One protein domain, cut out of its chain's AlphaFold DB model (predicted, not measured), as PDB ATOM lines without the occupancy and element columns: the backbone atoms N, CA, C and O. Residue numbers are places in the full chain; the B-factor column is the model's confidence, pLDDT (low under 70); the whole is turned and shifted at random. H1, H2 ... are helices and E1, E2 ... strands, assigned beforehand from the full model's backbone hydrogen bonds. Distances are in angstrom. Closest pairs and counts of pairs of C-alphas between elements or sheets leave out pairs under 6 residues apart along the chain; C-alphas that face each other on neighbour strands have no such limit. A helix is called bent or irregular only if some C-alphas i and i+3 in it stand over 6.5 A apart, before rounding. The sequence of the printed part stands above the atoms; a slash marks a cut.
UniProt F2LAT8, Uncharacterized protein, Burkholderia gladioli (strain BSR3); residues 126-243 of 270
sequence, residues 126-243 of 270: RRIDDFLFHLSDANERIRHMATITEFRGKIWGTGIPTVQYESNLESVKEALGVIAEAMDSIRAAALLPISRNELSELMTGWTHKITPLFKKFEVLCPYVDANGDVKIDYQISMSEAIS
ATOM      1  N   ARG A 126      87.158 147.687 108.131       95.19
ATOM      2  CA  ARG A 126      85.785 148.193 108.362       95.19
ATOM      3  C   ARG A 126      85.288 147.994 109.790       95.19
ATOM      4  O   ARG A 126      84.468 148.770 110.265       95.19
ATOM      5  N   ARG A 127      85.831 147.009 110.504       95.44
ATOM      6  CA  ARG A 127      85.487 146.740 111.904       95.44
ATOM      7  C   ARG A 127      85.819 147.913 112.817       95.44
ATOM      8  O   ARG A 127      85.168 148.087 113.840       95.44
ATOM      9  N   ILE A 128      86.804 148.734 112.447       96.81
ATOM     10  CA  ILE A 128      87.111 149.992 113.140       96.81
ATOM     11  C   ILE A 128      85.886 150.905 113.123       96.81
ATOM     12  O   ILE A 128      85.526 151.453 114.162       96.81
ATOM     13  N   ASP A 129      85.224 151.036 111.974       97.38
ATOM     14  CA  ASP A 129      84.053 151.898 111.823       97.38
ATOM     15  C   ASP A 129      82.861 151.363 112.606       97.38
ATOM     16  O   ASP A 129      82.230 152.121 113.341       97.38
ATOM     17  N   ASP A 130      82.603 150.058 112.514       97.25
ATOM     18  CA  ASP A 130      81.505 149.411 113.236       97.25
ATOM     19  C   ASP A 130      81.694 149.534 114.758       97.25
ATOM     20  O   ASP A 130      80.777 149.913 115.491       97.25
ATOM     21  N   PHE A 131      82.911 149.288 115.253       97.50
ATOM     22  CA  PHE A 131      83.224 149.411 116.676       97.50
ATOM     23  C   PHE A 131      83.109 150.862 117.160       97.50
ATOM     24  O   PHE A 131      82.496 151.119 118.198       97.50
ATOM     25  N   LEU A 132      83.638 151.829 116.397       98.12
ATOM     26  CA  LEU A 132      83.524 153.258 116.716       98.12
ATOM     27  C   LEU A 132      82.076 153.750 116.686       98.12
ATOM     28  O   LEU A 132      81.702 154.560 117.533       98.12
ATOM     29  N   PHE A 133      81.266 153.264 115.744       97.62
ATOM     30  CA  PHE A 133      79.841 153.574 115.670       97.62
ATOM     31  C   PHE A 133      79.132 153.162 116.965       97.62
ATOM     32  O   PHE A 133      78.446 153.978 117.583       97.62
ATOM     33  N   HIS A 134      79.366 151.934 117.433       97.19
ATOM     34  CA  HIS A 134      78.768 151.446 118.674       97.19
ATOM     35  C   HIS A 134      79.299 152.155 119.926       97.19
ATOM     36  O   HIS A 134      78.515 152.465 120.823       97.19
ATOM     37  N   LEU A 135      80.599 152.472 119.986       97.31
ATOM     38  CA  LEU A 135      81.150 153.285 121.075       97.31
ATOM     39  C   LEU A 135      80.534 154.689 121.107       97.31
ATOM     40  O   LEU A 135      80.228 155.193 122.184       97.31
ATOM     41  N   SER A 136      80.317 155.306 119.944       97.50
ATOM     42  CA  SER A 136      79.686 156.625 119.848       97.50
ATOM     43  C   SER A 136      78.225 156.596 120.300       97.50
ATOM     44  O   SER A 136      77.803 157.500 121.019       97.50
ATOM     45  N   ASP A 137      77.457 155.570 119.919       96.06
ATOM     46  CA  ASP A 137      76.073 155.398 120.389       96.06
ATOM     47  C   ASP A 137      76.028 155.215 121.915       96.06
ATOM     48  O   ASP A 137      75.256 155.877 122.612       96.06
ATOM     49  N   ALA A 138      76.915 154.381 122.463       95.19
ATOM     50  CA  ALA A 138      77.026 154.183 123.904       95.19
ATOM     51  C   ALA A 138      77.432 155.468 124.650       95.19
ATOM     52  O   ALA A 138      76.876 155.760 125.710       95.19
ATOM     53  N   ASN A 139      78.356 156.253 124.085       96.62
ATOM     54  CA  ASN A 139      78.781 157.541 124.628       96.62
ATOM     55  C   ASN A 139      77.596 158.508 124.783       96.62
ATOM     56  O   ASN A 139      77.405 159.083 125.856       96.62
ATOM     57  N   GLU A 140      76.770 158.655 123.742       95.50
ATOM     58  CA  GLU A 140      75.582 159.517 123.797       95.50
ATOM     59  C   GLU A 140      74.554 159.003 124.813       95.50
ATOM     60  O   GLU A 140      74.044 159.779 125.623       95.50
ATOM     61  N   ARG A 141      74.296 157.689 124.863       94.25
ATOM     62  CA  ARG A 141      73.376 157.109 125.858       94.25
ATOM     63  C   ARG A 141      73.828 157.381 127.290       94.25
ATOM     64  O   ARG A 141      73.040 157.882 128.088       94.25
ATOM     65  N   ILE A 142      75.092 157.094 127.608       94.31
ATOM     66  CA  ILE A 142      75.649 157.269 128.960       94.31
ATOM     67  C   ILE A 142      75.639 158.742 129.367       94.31
ATOM     68  O   ILE A 142      75.302 159.067 130.506       94.31
ATOM     69  N   ARG A 143      75.927 159.656 128.434       94.12
ATOM     70  CA  ARG A 143      75.865 161.102 128.680       94.12
ATOM     71  C   ARG A 143      74.489 161.555 129.176       94.12
ATOM     72  O   ARG A 143      74.412 162.457 130.009       94.12
ATOM     73  N   HIS A 144      73.417 160.930 128.695       92.56
ATOM     74  CA  HIS A 144      72.043 161.242 129.095       92.56
ATOM     75  C   HIS A 144      71.576 160.530 130.375       92.56
ATOM     76  O   HIS A 144      70.471 160.794 130.839       92.56
ATOM     77  N   MET A 145      72.409 159.680 130.983       92.38
ATOM     78  CA  MET A 145      72.091 158.955 132.223       92.38
ATOM     79  C   MET A 145      72.548 159.681 133.495       92.38
ATOM     80  O   MET A 145      72.464 159.123 134.590       92.38
ATOM     81  N   ALA A 146      73.029 160.921 133.379       90.44
ATOM     82  CA  ALA A 146      73.307 161.756 134.539       90.44
ATOM     83  C   ALA A 146      71.994 162.101 135.262       90.44
ATOM     84  O   ALA A 146      71.137 162.811 134.739       90.44
ATOM     85  N   THR A 147      71.853 161.604 136.484       89.75
ATOM     86  CA  THR A 147      70.672 161.775 137.328       89.75
ATOM     87  C   THR A 147      71.074 162.332 138.685       89.75
ATOM     88  O   THR A 147      72.074 161.912 139.271       89.75
ATOM     89  N   ILE A 148      70.258 163.246 139.202       88.44
ATOM     90  CA  ILE A 148      70.335 163.724 140.582       88.44
ATOM     91  C   ILE A 148      69.094 163.194 141.290       88.44
ATOM     92  O   ILE A 148      67.975 163.506 140.884       88.44
ATOM     93  N   THR A 149      69.294 162.386 142.326       87.94
ATOM     94  CA  THR A 149      68.207 161.784 143.100       87.94
ATOM     95  C   THR A 149      68.052 162.524 144.419       87.94
ATOM     96  O   THR A 149      69.023 162.741 145.144       87.94
ATOM     97  N   GLU A 150      66.820 162.931 144.717       88.00
ATOM     98  CA  GLU A 150      66.449 163.588 145.966       88.00
ATOM     99  C   GLU A 150      65.979 162.541 146.989       88.00
ATOM    100  O   GLU A 150      64.986 161.848 146.772       88.00
ATOM    101  N   PHE A 151      66.651 162.466 148.137       84.06
ATOM    102  CA  PHE A 151      66.253 161.642 149.274       84.06
ATOM    103  C   PHE A 151      65.691 162.524 150.384       84.06
ATOM    104  O   PHE A 151      66.409 163.297 151.024       84.06
ATOM    105  N   ARG A 152      64.384 162.396 150.632       86.44
ATOM    106  CA  ARG A 152      63.704 163.088 151.732       86.44
ATOM    107  C   ARG A 152      63.720 162.218 152.977       86.44
ATOM    108  O   ARG A 152      63.139 161.136 152.994       86.44
ATOM    109  N   GLY A 153      64.358 162.716 154.025       84.81
ATOM    110  CA  GLY A 153      64.449 162.066 155.324       84.81
ATOM    111  C   GLY A 153      63.934 162.950 156.453       84.81
ATOM    112  O   GLY A 153      63.533 164.099 156.263       84.81
ATOM    113  N   LYS A 154      63.957 162.399 157.664       84.00
ATOM    114  CA  LYS A 154      63.860 163.169 158.905       84.00
ATOM    115  C   LYS A 154      65.051 162.803 159.770       84.00
ATOM    116  O   LYS A 154      65.375 161.622 159.884       84.00
ATOM    117  N   ILE A 155      65.676 163.791 160.400       82.06
ATOM    118  CA  ILE A 155      66.738 163.519 161.371       82.06
ATOM    119  C   ILE A 155      66.109 162.770 162.546       82.06
ATOM    120  O   ILE A 155      65.171 163.256 163.189       82.06
ATOM    121  N   TRP A 156      66.614 161.565 162.802       68.81
ATOM    122  CA  TRP A 156      66.171 160.742 163.917       68.81
ATOM    123  C   TRP A 156      66.405 161.496 165.238       68.81
ATOM    124  O   TRP A 156      67.514 161.945 165.513       68.81
ATOM    125  N   GLY A 157      65.338 161.701 166.018       80.56
ATOM    126  CA  GLY A 157      65.356 162.433 167.293       80.56
ATOM    127  C   GLY A 157      64.832 163.875 167.240       80.56
ATOM    128  O   GLY A 157      64.151 164.286 168.174       80.56
ATOM    129  N   THR A 158      65.063 164.633 166.161       81.31
ATOM    130  CA  THR A 158      64.584 166.034 166.052       81.31
ATOM    131  C   THR A 158      63.372 166.195 165.136       81.31
ATOM    132  O   THR A 158      62.673 167.201 165.218       81.31
ATOM    133  N   GLY A 159      63.101 165.221 164.257       81.31
ATOM    134  CA  GLY A 159      61.951 165.244 163.346       81.31
ATOM    135  C   GLY A 159      62.039 166.292 162.231       81.31
ATOM    136  O   GLY A 159      61.110 166.396 161.427       81.31
ATOM    137  N   ILE A 160      63.149 167.037 162.163       86.00
ATOM    138  CA  ILE A 160      63.401 168.064 161.153       86.00
ATOM    139  C   ILE A 160      63.502 167.378 159.784       86.00
ATOM    140  O   ILE A 160      64.285 166.428 159.651       86.00
ATOM    141  N   PRO A 161      62.726 167.820 158.779       83.69
ATOM    142  CA  PRO A 161      62.838 167.291 157.430       83.69
ATOM    143  C   PRO A 161      64.209 167.643 156.856       83.69
ATOM    144  O   PRO A 161      64.640 168.795 156.908       83.69
ATOM    145  N   THR A 162      64.887 166.650 156.294       89.62
ATOM    146  CA  THR A 162      66.137 166.831 155.561       89.62
ATOM    147  C   THR A 162      65.977 166.359 154.134       89.62
ATOM    148  O   THR A 162      65.225 165.430 153.842       89.62
ATOM    149  N   VAL A 163      66.713 167.013 153.244       87.44
ATOM    150  CA  VAL A 163      66.826 166.624 151.846       87.44
ATOM    151  C   VAL A 163      68.299 166.367 151.572       87.44
ATOM    152  O   VAL A 163      69.127 167.255 151.774       87.44
ATOM    153  N   GLN A 164      68.627 165.146 151.166       87.19
ATOM    154  CA  GLN A 164      69.950 164.774 150.678       87.19
ATOM    155  C   GLN A 164      69.873 164.573 149.168       87.19
ATOM    156  O   GLN A 164      68.892 164.037 148.661       87.19
ATOM    157  N   TYR A 165      70.900 165.018 148.455       89.62
ATOM    158  CA  TYR A 165      71.005 164.832 147.014       89.62
ATOM    159  C   TYR A 165      72.168 163.893 146.733       89.62
ATOM    160  O   TYR A 165      73.291 164.171 147.151       89.62
ATOM    161  N   GLU A 166      71.906 162.814 146.004       89.69
ATOM    162  CA  GLU A 166      72.953 161.957 145.455       89.69
ATOM    163  C   GLU A 166      72.982 162.119 143.938       89.69
ATOM    164  O   GLU A 166      71.944 162.203 143.280       89.69
ATOM    165  N   SER A 167      74.183 162.188 143.374       92.44
ATOM    166  CA  SER A 167      74.399 162.352 141.941       92.44
ATOM    167  C   SER A 167      75.323 161.256 141.442       92.44
ATOM    168  O   SER A 167      76.368 161.007 142.041       92.44
ATOM    169  N   ASN A 168      74.968 160.631 140.321       94.06
ATOM    170  CA  ASN A 168      75.830 159.661 139.642       94.06
ATOM    171  C   ASN A 168      76.790 160.322 138.630       94.06
ATOM    172  O   ASN A 168      77.424 159.621 137.842       94.06
ATOM    173  N   LEU A 169      76.900 161.658 138.632       94.44
ATOM    174  CA  LEU A 169      77.658 162.423 137.637       94.44
ATOM    175  C   LEU A 169      79.123 161.986 137.517       94.44
ATOM    176  O   LEU A 169      79.644 161.926 136.407       94.44
ATOM    177  N   GLU A 170      79.788 161.674 138.630       94.75
ATOM    178  CA  GLU A 170      81.191 161.240 138.595       94.75
ATOM    179  C   GLU A 170      81.345 159.868 137.925       94.75
ATOM    180  O   GLU A 170      82.212 159.706 137.070       94.75
ATOM    181  N   SER A 171      80.433 158.926 138.188       94.44
ATOM    182  CA  SER A 171      80.397 157.632 137.493       94.44
ATOM    183  C   SER A 171      80.152 157.795 135.989       94.44
ATOM    184  O   SER A 171      80.734 157.071 135.183       94.44
ATOM    185  N   VAL A 172      79.290 158.743 135.597       95.81
ATOM    186  CA  VAL A 172      79.034 159.063 134.182       95.81
ATOM    187  C   VAL A 172      80.294 159.637 133.534       95.81
ATOM    188  O   VAL A 172      80.696 159.168 132.474       95.81
ATOM    189  N   LYS A 173      80.960 160.608 134.171       96.88
ATOM    190  CA  LYS A 173      82.214 161.189 133.658       96.88
ATOM    191  C   LYS A 173      83.318 160.148 133.512       96.88
ATOM    192  O   LYS A 173      84.012 160.158 132.500       96.88
ATOM    193  N   GLU A 174      83.470 159.264 134.494       96.75
ATOM    194  CA  GLU A 174      84.440 158.169 134.445       96.75
ATOM    195  C   GLU A 174      84.181 157.275 133.226       96.75
ATOM    196  O   GLU A 174      85.087 157.036 132.428       96.75
ATOM    197  N   ALA A 175      82.930 156.846 133.026       96.44
ATOM    198  CA  ALA A 175      82.560 156.019 131.883       96.44
ATOM    199  C   ALA A 175      82.810 156.723 130.541       96.44
ATOM    200  O   ALA A 175      83.413 156.128 129.651       96.44
ATOM    201  N   LEU A 176      82.419 157.996 130.409       97.50
ATOM    202  CA  LEU A 176      82.684 158.792 129.203       97.50
ATOM    203  C   LEU A 176      84.189 158.948 128.936       97.50
ATOM    204  O   LEU A 176      84.616 158.878 127.786       97.50
ATOM    205  N   GLY A 177      85.002 159.106 129.984       97.94
ATOM    206  CA  GLY A 177      86.459 159.160 129.867       97.94
ATOM    207  C   GLY A 177      87.050 157.871 129.294       97.94
ATOM    208  O   GLY A 177      87.857 157.925 128.369       97.94
ATOM    209  N   VAL A 178      86.603 156.710 129.783       97.94
ATOM    210  CA  VAL A 178      87.071 155.405 129.280       97.94
ATOM    211  C   VAL A 178      86.601 155.149 127.843       97.94
ATOM    212  O   VAL A 178      87.363 154.605 127.045       97.94
ATOM    213  N   ILE A 179      85.380 155.559 127.483       97.62
ATOM    214  CA  ILE A 179      84.889 155.453 126.099       97.62
ATOM    215  C   ILE A 179      85.718 156.333 125.165       97.62
ATOM    216  O   ILE A 179      86.119 155.868 124.102       97.62
ATOM    217  N   ALA A 180      86.016 157.572 125.562       98.25
ATOM    218  CA  ALA A 180      86.855 158.471 124.775       98.25
ATOM    219  C   ALA A 180      88.259 157.883 124.550       98.25
ATOM    220  O   ALA A 180      88.731 157.849 123.416       98.25
ATOM    221  N   GLU A 181      88.878 157.332 125.601       98.44
ATOM    222  CA  GLU A 181      90.174 156.644 125.516       98.44
ATOM    223  C   GLU A 181      90.128 155.470 124.518       98.44
ATOM    224  O   GLU A 181      91.022 155.320 123.682       98.44
ATOM    225  N   ALA A 182      89.055 154.671 124.555       98.19
ATOM    226  CA  ALA A 182      88.851 153.563 123.626       98.19
ATOM    227  C   ALA A 182      88.683 154.047 122.181       98.19
ATOM    228  O   ALA A 182      89.325 153.524 121.272       98.19
ATOM    229  N   MET A 183      87.852 155.067 121.958       98.44
ATOM    230  CA  MET A 183      87.632 155.643 120.632       98.44
ATOM    231  C   MET A 183      88.932 156.192 120.038       98.44
ATOM    232  O   MET A 183      89.210 155.964 118.863       98.44
ATOM    233  N   ASP A 184      89.753 156.874 120.835       98.25
ATOM    234  CA  ASP A 184      91.031 157.417 120.375       98.25
ATOM    235  C   ASP A 184      92.054 156.315 120.089       98.25
ATOM    236  O   ASP A 184      92.730 156.360 119.060       98.25
ATOM    237  N   SER A 185      92.109 155.276 120.926       98.19
ATOM    238  CA  SER A 185      92.942 154.095 120.680       98.19
ATOM    239  C   SER A 185      92.557 153.379 119.378       98.19
ATOM    240  O   SER A 185      93.427 153.078 118.559       98.19
ATOM    241  N   ILE A 186      91.260 153.176 119.130       97.56
ATOM    242  CA  ILE A 186      90.752 152.533 117.909       97.56
ATOM    243  C   ILE A 186      90.955 153.424 116.668       97.56
ATOM    244  O   ILE A 186      91.307 152.927 115.599       97.56
ATOM    245  N   ARG A 187      90.818 154.752 116.783       97.25
ATOM    246  CA  ARG A 187      91.147 155.686 115.685       97.25
ATOM    247  C   ARG A 187      92.635 155.705 115.360       97.25
ATOM    248  O   ARG A 187      92.984 155.812 114.187       97.25
ATOM    249  N   ALA A 188      93.498 155.626 116.372       96.12
ATOM    250  CA  ALA A 188      94.940 155.554 116.174       96.12
ATOM    251  C   ALA A 188      95.332 154.256 115.454       96.12
ATOM    252  O   ALA A 188      96.172 154.285 114.557       96.12
ATOM    253  N   ALA A 189      94.663 153.147 115.779       95.25
ATOM    254  CA  ALA A 189      94.850 151.856 115.123       95.25
ATOM    255  C   ALA A 189      94.589 151.905 113.603       95.25
ATOM    256  O   ALA A 189      95.274 151.218 112.851       95.25
ATOM    257  N   ALA A 190      93.686 152.775 113.130       93.81
ATOM    258  CA  ALA A 190      93.418 152.970 111.698       93.81
ATOM    259  C   ALA A 190      94.609 153.533 110.901       93.81
ATOM    260  O   ALA A 190      94.614 153.464 109.676       93.81
ATOM    261  N   LEU A 191      95.596 154.122 111.583       93.88
ATOM    262  CA  LEU A 191      96.792 154.701 110.968       93.88
ATOM    263  C   LEU A 191      98.025 153.797 111.095       93.88
ATOM    264  O   LEU A 191      99.100 154.165 110.621       93.88
ATOM    265  N   LEU A 192      97.895 152.647 111.759       92.44
ATOM    266  CA  LEU A 192      98.993 151.719 112.000       92.44
ATOM    267  C   LEU A 192      98.909 150.524 111.040       92.44
ATOM    268  O   LEU A 192      97.810 150.087 110.696       92.44
ATOM    269  N   PRO A 193     100.051 149.946 110.632       89.12
ATOM    270  CA  PRO A 193     100.083 148.738 109.817       89.12
ATOM    271  C   PRO A 193      99.826 147.494 110.685       89.12
ATOM    272  O   PRO A 193     100.706 146.654 110.851       89.12
ATOM    273  N   ILE A 194      98.637 147.403 111.280       90.38
ATOM    274  CA  ILE A 194      98.240 146.287 112.146       90.38
ATOM    275  C   ILE A 194      97.541 145.185 111.354       90.38
ATOM    276  O   ILE A 194      96.771 145.430 110.423       90.38
ATOM    277  N   SER A 195      97.798 143.945 111.742       90.44
ATOM    278  CA  SER A 195      97.118 142.774 111.209       90.44
ATOM    279  C   SER A 195      95.679 142.672 111.720       90.44
ATOM    280  O   SER A 195      95.291 143.240 112.745       90.44
ATOM    281  N   ARG A 196      94.874 141.862 111.022       89.44
ATOM    282  CA  ARG A 196      93.487 141.573 111.408       89.44
ATOM    283  C   ARG A 196      93.383 141.029 112.842       89.44
ATOM    284  O   ARG A 196      92.413 141.351 113.526       89.44
ATOM    285  N   ASN A 197      94.356 140.219 113.269       90.50
ATOM    286  CA  ASN A 197      94.389 139.587 114.590       90.50
ATOM    287  C   ASN A 197      94.753 140.589 115.687       90.50
ATOM    288  O   ASN A 197      94.028 140.668 116.670       90.50
ATOM    289  N   GLU A 198      95.788 141.408 115.479       92.06
ATOM    290  CA  GLU A 198      96.167 142.473 116.423       92.06
ATOM    291  C   GLU A 198      95.015 143.463 116.639       92.06
ATOM    292  O   GLU A 198      94.748 143.881 117.765       92.06
ATOM    293  N   LEU A 199      94.273 143.795 115.575       94.75
ATOM    294  CA  LEU A 199      93.079 144.632 115.691       94.75
ATOM    295  C   LEU A 199      91.968 143.955 116.509       94.75
ATOM    296  O   LEU A 199      91.326 144.612 117.330       94.75
ATOM    297  N   SER A 200      91.741 142.654 116.307       94.19
ATOM    298  CA  SER A 200      90.771 141.895 117.105       94.19
ATOM    299  C   SER A 200      91.177 141.867 118.580       94.19
ATOM    300  O   SER A 200      90.343 142.141 119.432       94.19
ATOM    301  N   GLU A 201      92.450 141.600 118.886       94.38
ATOM    302  CA  GLU A 201      92.979 141.602 120.257       94.38
ATOM    303  C   GLU A 201      92.815 142.970 120.926       94.38
ATOM    304  O   GLU A 201      92.357 143.048 122.068       94.38
ATOM    305  N   LEU A 202      93.114 144.053 120.201       96.81
ATOM    306  CA  LEU A 202      92.909 145.421 120.670       96.81
ATOM    307  C   LEU A 202      91.435 145.685 121.012       96.81
ATOM    308  O   LEU A 202      91.130 146.166 122.106       96.81
ATOM    309  N   MET A 203      90.515 145.367 120.094       97.06
ATOM    310  CA  MET A 203      89.076 145.556 120.301       97.06
ATOM    311  C   MET A 203      88.562 144.704 121.462       97.06
ATOM    312  O   MET A 203      87.866 145.225 122.328       97.06
ATOM    313  N   THR A 204      88.954 143.432 121.540       95.94
ATOM    314  CA  THR A 204      88.598 142.532 122.644       95.94
ATOM    315  C   THR A 204      89.118 143.052 123.987       95.94
ATOM    316  O   THR A 204      88.382 143.036 124.975       95.94
ATOM    317  N   GLY A 205      90.344 143.580 124.035       96.44
ATOM    318  CA  GLY A 205      90.891 144.227 125.229       96.44
ATOM    319  C   GLY A 205      90.037 145.413 125.693       96.44
ATOM    320  O   GLY A 205      89.694 145.514 126.875       96.44
ATOM    321  N   TRP A 206      89.620 146.271 124.757       97.88
ATOM    322  CA  TRP A 206      88.718 147.390 125.045       97.88
ATOM    323  C   TRP A 206      87.330 146.941 125.486       97.88
ATOM    324  O   TRP A 206      86.812 147.459 126.476       97.88
ATOM    325  N   THR A 207      86.756 145.946 124.816       96.75
ATOM    326  CA  THR A 207      85.493 145.326 125.210       96.75
ATOM    327  C   THR A 207      85.559 144.848 126.661       96.75
ATOM    328  O   THR A 207      84.688 145.198 127.456       96.75
ATOM    329  N   HIS A 208      86.610 144.122 127.060       95.38
ATOM    330  CA  HIS A 208      86.773 143.662 128.444       95.38
ATOM    331  C   HIS A 208      86.878 144.812 129.449       95.38
ATOM    332  O   HIS A 208      86.253 144.756 130.509       95.38
ATOM    333  N   LYS A 209      87.629 145.868 129.114       95.94
ATOM    334  CA  LYS A 209      87.788 147.055 129.969       95.94
ATOM    335  C   LYS A 209      86.469 147.824 130.139       95.94
ATOM    336  O   LYS A 209      86.179 148.304 131.232       95.94
ATOM    337  N   ILE A 210      85.657 147.917 129.085       95.69
ATOM    338  CA  ILE A 210      84.442 148.745 129.046       95.69
ATOM    339  C   ILE A 210      83.188 148.004 129.541       95.69
ATOM    340  O   ILE A 210      82.324 148.615 130.170       95.69
ATOM    341  N   THR A 211      83.093 146.688 129.331       95.00
ATOM    342  CA  THR A 211      81.944 145.853 129.741       95.00
ATOM    343  C   THR A 211      81.442 146.117 131.173       95.00
ATOM    344  O   THR A 211      80.236 146.326 131.340       95.00
ATOM    345  N   PRO A 212      82.287 146.146 132.229       93.75
ATOM    346  CA  PRO A 212      81.797 146.377 133.590       93.75
ATOM    347  C   PRO A 212      81.188 147.769 133.776       93.75
ATOM    348  O   PRO A 212      80.273 147.922 134.583       93.75
ATOM    349  N   LEU A 213      81.665 148.775 133.039       92.88
ATOM    350  CA  LEU A 213      81.097 150.123 133.060       92.88
ATOM    351  C   LEU A 213      79.738 150.125 132.371       92.88
ATOM    352  O   LEU A 213      78.759 150.573 132.955       92.88
ATOM    353  N   PHE A 214      79.655 149.549 131.175       93.56
ATOM    354  CA  PHE A 214      78.420 149.512 130.394       93.56
ATOM    355  C   PHE A 214      77.305 148.755 131.111       93.56
ATOM    356  O   PHE A 214      76.158 149.197 131.098       93.56
ATOM    357  N   LYS A 215      77.648 147.693 131.848       92.69
ATOM    358  CA  LYS A 215      76.700 146.961 132.692       92.69
ATOM    359  C   LYS A 215      76.089 147.824 133.803       92.69
ATOM    360  O   LYS A 215      74.913 147.648 134.101       92.69
ATOM    361  N   LYS A 216      76.842 148.762 134.402       91.69
ATOM    362  CA  LYS A 216      76.309 149.692 135.425       91.69
ATOM    363  C   LYS A 216      75.237 150.627 134.860       91.69
ATOM    364  O   LYS A 216      74.376 151.075 135.605       91.69
ATOM    365  N   PHE A 217      75.331 150.926 133.570       92.00
ATOM    366  CA  PHE A 217      74.449 151.843 132.854       92.00
ATOM    367  C   PHE A 217      73.422 151.118 131.973       92.00
ATOM    368  O   PHE A 217      72.685 151.772 131.247       92.00
ATOM    369  N   GLU A 218      73.376 149.780 132.011       92.06
ATOM    370  CA  GLU A 218      72.508 148.959 131.155       92.06
ATOM    371  C   GLU A 218      72.645 149.302 129.653       92.06
ATOM    372  O   GLU A 218      71.675 149.310 128.893       92.06
ATOM    373  N   VAL A 219      73.876 149.585 129.210       91.81
ATOM    374  CA  VAL A 219      74.209 149.875 127.807       91.81
ATOM    375  C   VAL A 219      74.842 148.650 127.145       91.81
ATOM    376  O   VAL A 219      75.612 147.918 127.763       91.81
ATOM    377  N   LEU A 220      74.507 148.426 125.874       91.69
ATOM    378  CA  LEU A 220      75.076 147.361 125.046       91.69
ATOM    379  C   LEU A 220      76.562 147.603 124.770       91.69
ATOM    380  O   LEU A 220      76.946 148.714 124.408       91.69
ATOM    381  N   CYS A 221      77.389 146.563 124.894       93.94
ATOM    382  CA  CYS A 221      78.828 146.650 124.647       93.94
ATOM    383  C   CYS A 221      79.192 146.052 123.280       93.94
ATOM    384  O   CYS A 221      78.746 144.940 122.976       93.94
ATOM    385  N   PRO A 222      79.990 146.752 122.449       96.44
ATOM    386  CA  PRO A 222      80.507 146.168 121.224       96.44
ATOM    387  C   PRO A 222      81.583 145.119 121.524       96.44
ATOM    388  O   PRO A 222      82.422 145.308 122.407       96.44
ATOM    389  N   TYR A 223      81.588 144.030 120.761       95.56
ATOM    390  CA  TYR A 223      82.587 142.965 120.838       95.56
ATOM    391  C   TYR A 223      82.869 142.367 119.461       95.56
ATOM    392  O   TYR A 223      82.081 142.532 118.532       95.56
ATOM    393  N   VAL A 224      84.001 141.677 119.337       94.06
ATOM    394  CA  VAL A 224      84.393 140.962 118.117       94.06
ATOM    395  C   VAL A 224      84.011 139.490 118.259       94.06
ATOM    396  O   VAL A 224      84.437 138.832 119.208       94.06
ATOM    397  N   ASP A 225      83.198 138.979 117.336       92.94
ATOM    398  CA  ASP A 225      82.719 137.597 117.352       92.94
ATOM    399  C   ASP A 225      83.751 136.596 116.792       92.94
ATOM    400  O   ASP A 225      84.871 136.939 116.403       92.94
ATOM    401  N   ALA A 226      83.388 135.310 116.747       88.50
ATOM    402  CA  ALA A 226      84.277 134.258 116.257       88.50
ATOM    403  C   ALA A 226      84.613 134.355 114.758       88.50
ATOM    404  O   ALA A 226      85.657 133.843 114.355       88.50
ATOM    405  N   ASN A 227      83.765 135.008 113.962       89.81
ATOM    406  CA  ASN A 227      84.007 135.277 112.542       89.81
ATOM    407  C   ASN A 227      84.866 136.533 112.346       89.81
ATOM    408  O   ASN A 227      85.332 136.825 111.238       89.81
ATOM    409  N   GLY A 228      85.115 137.246 113.443       85.56
ATOM    410  CA  GLY A 228      85.842 138.488 113.489       85.56
ATOM    411  C   GLY A 228      84.966 139.690 113.183       85.56
ATOM    412  O   GLY A 228      85.557 140.727 112.932       85.56
ATOM    413  N   ASP A 229      83.636 139.582 113.178       93.81
ATOM    414  CA  ASP A 229      82.716 140.700 112.954       93.81
ATOM    415  C   ASP A 229      82.424 141.438 114.265       93.81
ATOM    416  O   ASP A 229      82.409 140.838 115.341       93.81
ATOM    417  N   VAL A 230      82.138 142.738 114.185       95.62
ATOM    418  CA  VAL A 230      81.705 143.510 115.355       95.62
ATOM    419  C   VAL A 230      80.209 143.294 115.593       95.62
ATOM    420  O   VAL A 230      79.393 143.460 114.685       95.62
ATOM    421  N   LYS A 231      79.846 142.917 116.819       94.69
ATOM    422  CA  LYS A 231      78.470 142.710 117.296       94.69
ATOM    423  C   LYS A 231      78.241 143.490 118.592       94.69
ATOM    424  O   LYS A 231      79.182 144.014 119.180       94.69
ATOM    425  N   ILE A 232      76.990 143.554 119.046       92.88
ATOM    426  CA  ILE A 232      76.578 144.202 120.300       92.88
ATOM    427  C   ILE A 232      75.869 143.194 121.205       92.88
ATOM    428  O   ILE A 232      75.012 142.454 120.730       92.88
ATOM    429  N   ASP A 233      76.210 143.164 122.495       82.00
ATOM    430  CA  ASP A 233      75.530 142.313 123.487       82.00
ATOM    431  C   ASP A 233      75.526 142.960 124.889       82.00
ATOM    432  O   ASP A 233      76.377 143.787 125.226       82.00
ATOM    433  N   TYR A 234      74.535 142.583 125.699       61.12
ATOM    434  CA  TYR A 234      74.431 142.848 127.134       61.12
ATOM    435  C   TYR A 234      75.256 141.854 127.969       61.12
ATOM    436  O   TYR A 234      75.581 142.147 129.124       61.12
ATOM    437  N   GLN A 235      75.561 140.667 127.431       53.44
ATOM    438  CA  GLN A 235      76.150 139.557 128.178       53.44
ATOM    439  C   GLN A 235      77.264 138.852 127.404       53.44
ATOM    440  O   GLN A 235      77.092 137.750 126.896       53.44
ATOM    441  N   ILE A 236      78.475 139.406 127.450       51.47
ATOM    442  CA  ILE A 236      79.655 138.565 127.237       51.47
ATOM    443  C   ILE A 236      79.800 137.695 128.488       51.47
ATOM    444  O   ILE A 236      80.385 138.097 129.497       51.47
ATOM    445  N   SER A 237      79.203 136.506 128.457       44.09
ATOM    446  CA  SER A 237      79.523 135.455 129.414       44.09
ATOM    447  C   SER A 237      81.004 135.104 129.248       44.09
ATOM    448  O   SER A 237      81.443 134.765 128.149       44.09
ATOM    449  N   MET A 238      81.783 135.137 130.336       45.66
ATOM    450  CA  MET A 238      83.199 134.726 130.347       45.66
ATOM    451  C   MET A 238      83.449 133.340 129.711       45.66
ATOM    452  O   MET A 238      84.580 133.034 129.337       45.66
ATOM    453  N   SER A 239      82.419 132.500 129.562       44.22
ATOM    454  CA  SER A 239      82.517 131.156 128.985       44.22
ATOM    455  C   SER A 239      82.923 131.120 127.505       44.22
ATOM    456  O   SER A 239      83.589 130.169 127.096       44.22
ATOM    457  N   GLU A 240      82.582 132.128 126.696       49.03
ATOM    458  CA  GLU A 240      82.921 132.115 125.259       49.03
ATOM    459  C   GLU A 240      84.366 132.555 124.979       49.03
ATOM    460  O   GLU A 240      85.000 132.030 124.064       49.03
ATOM    461  N   ALA A 241      84.939 133.424 125.821       49.72
ATOM    462  CA  ALA A 241      86.347 133.824 125.725       49.72
ATOM    463  C   ALA A 241      87.308 132.714 126.202       49.72
ATOM    464  O   ALA A 241      88.382 132.527 125.630       49.72
ATOM    465  N   ILE A 242      86.914 131.931 127.215       49.84
ATOM    466  CA  ILE A 242      87.750 130.861 127.794       49.84
ATOM    467  C   ILE A 242      87.741 129.590 126.928       49.84
ATOM    468  O   ILE A 242      88.755 128.894 126.847       49.84
ATOM    469  N   SER A 243      86.650 129.317 126.202       51.53
ATOM    470  CA  SER A 243      86.537 128.118 125.351       51.53
ATOM    471  C   SER A 243      87.542 128.084 124.185       51.53
ATOM    472  O   SER A 243      87.770 127.021 123.613       51.53
TER     473      SER A 243
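Overview. This is residues 126 to 243 of the 270 residues of an uncharacterized protein of Burkholderia gladioli (strain BSR3) (UniProt F2LAT8). Three helices, H1, H2 and H3, stand side by side in an up-and-down bundle, each running against the one before it, and the long strand hairpin E1 and E2 extends from one end as an arm that makes much of the length. A second, small hairpin packs on the bundle, E3 on H1 and H3, E4 on H1; the short H4 touches no helix. The 118 printed residues run H1 E1 E2 H2 H3 E3 E4 H4, with two antiparallel two-stranded sheets; the class is mixed, helices and strands. The whole is loose, with a radius of gyration of the C-alphas of 19.1 A and spans of 68 by 32 by 16 A.

Along the chain. H1, residues 127 to 143, begins at C-alpha (85.487, 146.740, 111.904) and is 24.1 A long. E1 is residues 148 to 154, E2 161 to 167, 19.9 A. H2, 169 to 189, measures 30.2 A; H3, 196 to 216, 30.6 A. E3 is 221 to 224, E4 230 to 233, and H4, 238 to 242, ends at (87.750, 130.861, 127.794).

Arrangement. H1 and H2 touch, closest at the C-alphas of Asn 139 and Leu 176, 6.1 A, at a shallow tilt of 14 degrees, opposite ways. H2 and H3, a helical hairpin, touch at the C-alphas of Ala 175 and Leu 213, 6.2 A. H3 is irregular, C-alphas 209 and 212 being 7.0 A apart, with a kink of 37 degrees near residue 210. The closest C-alphas of H3 and E3 are Thr 207 and Tyr 223, 5.8 A. N 151 and O 164 are 2.8 A apart in E1 and E2, N 223 and O 231 2.9 A in E3 and E4, both within hydrogen-bond range. Every O i to N i+4 pair is within range in H1, H2 and H4, and 14 of 17 in H3.

Size, cuts and confidence. The C-alphas farthest apart, of Thr 158 and Pro 193, are 68.7 A apart. Residues 155 to 160 stand free. The printed part has no cut and no long link. Confidence is under 70 at residue 156 and residues 234 to 243.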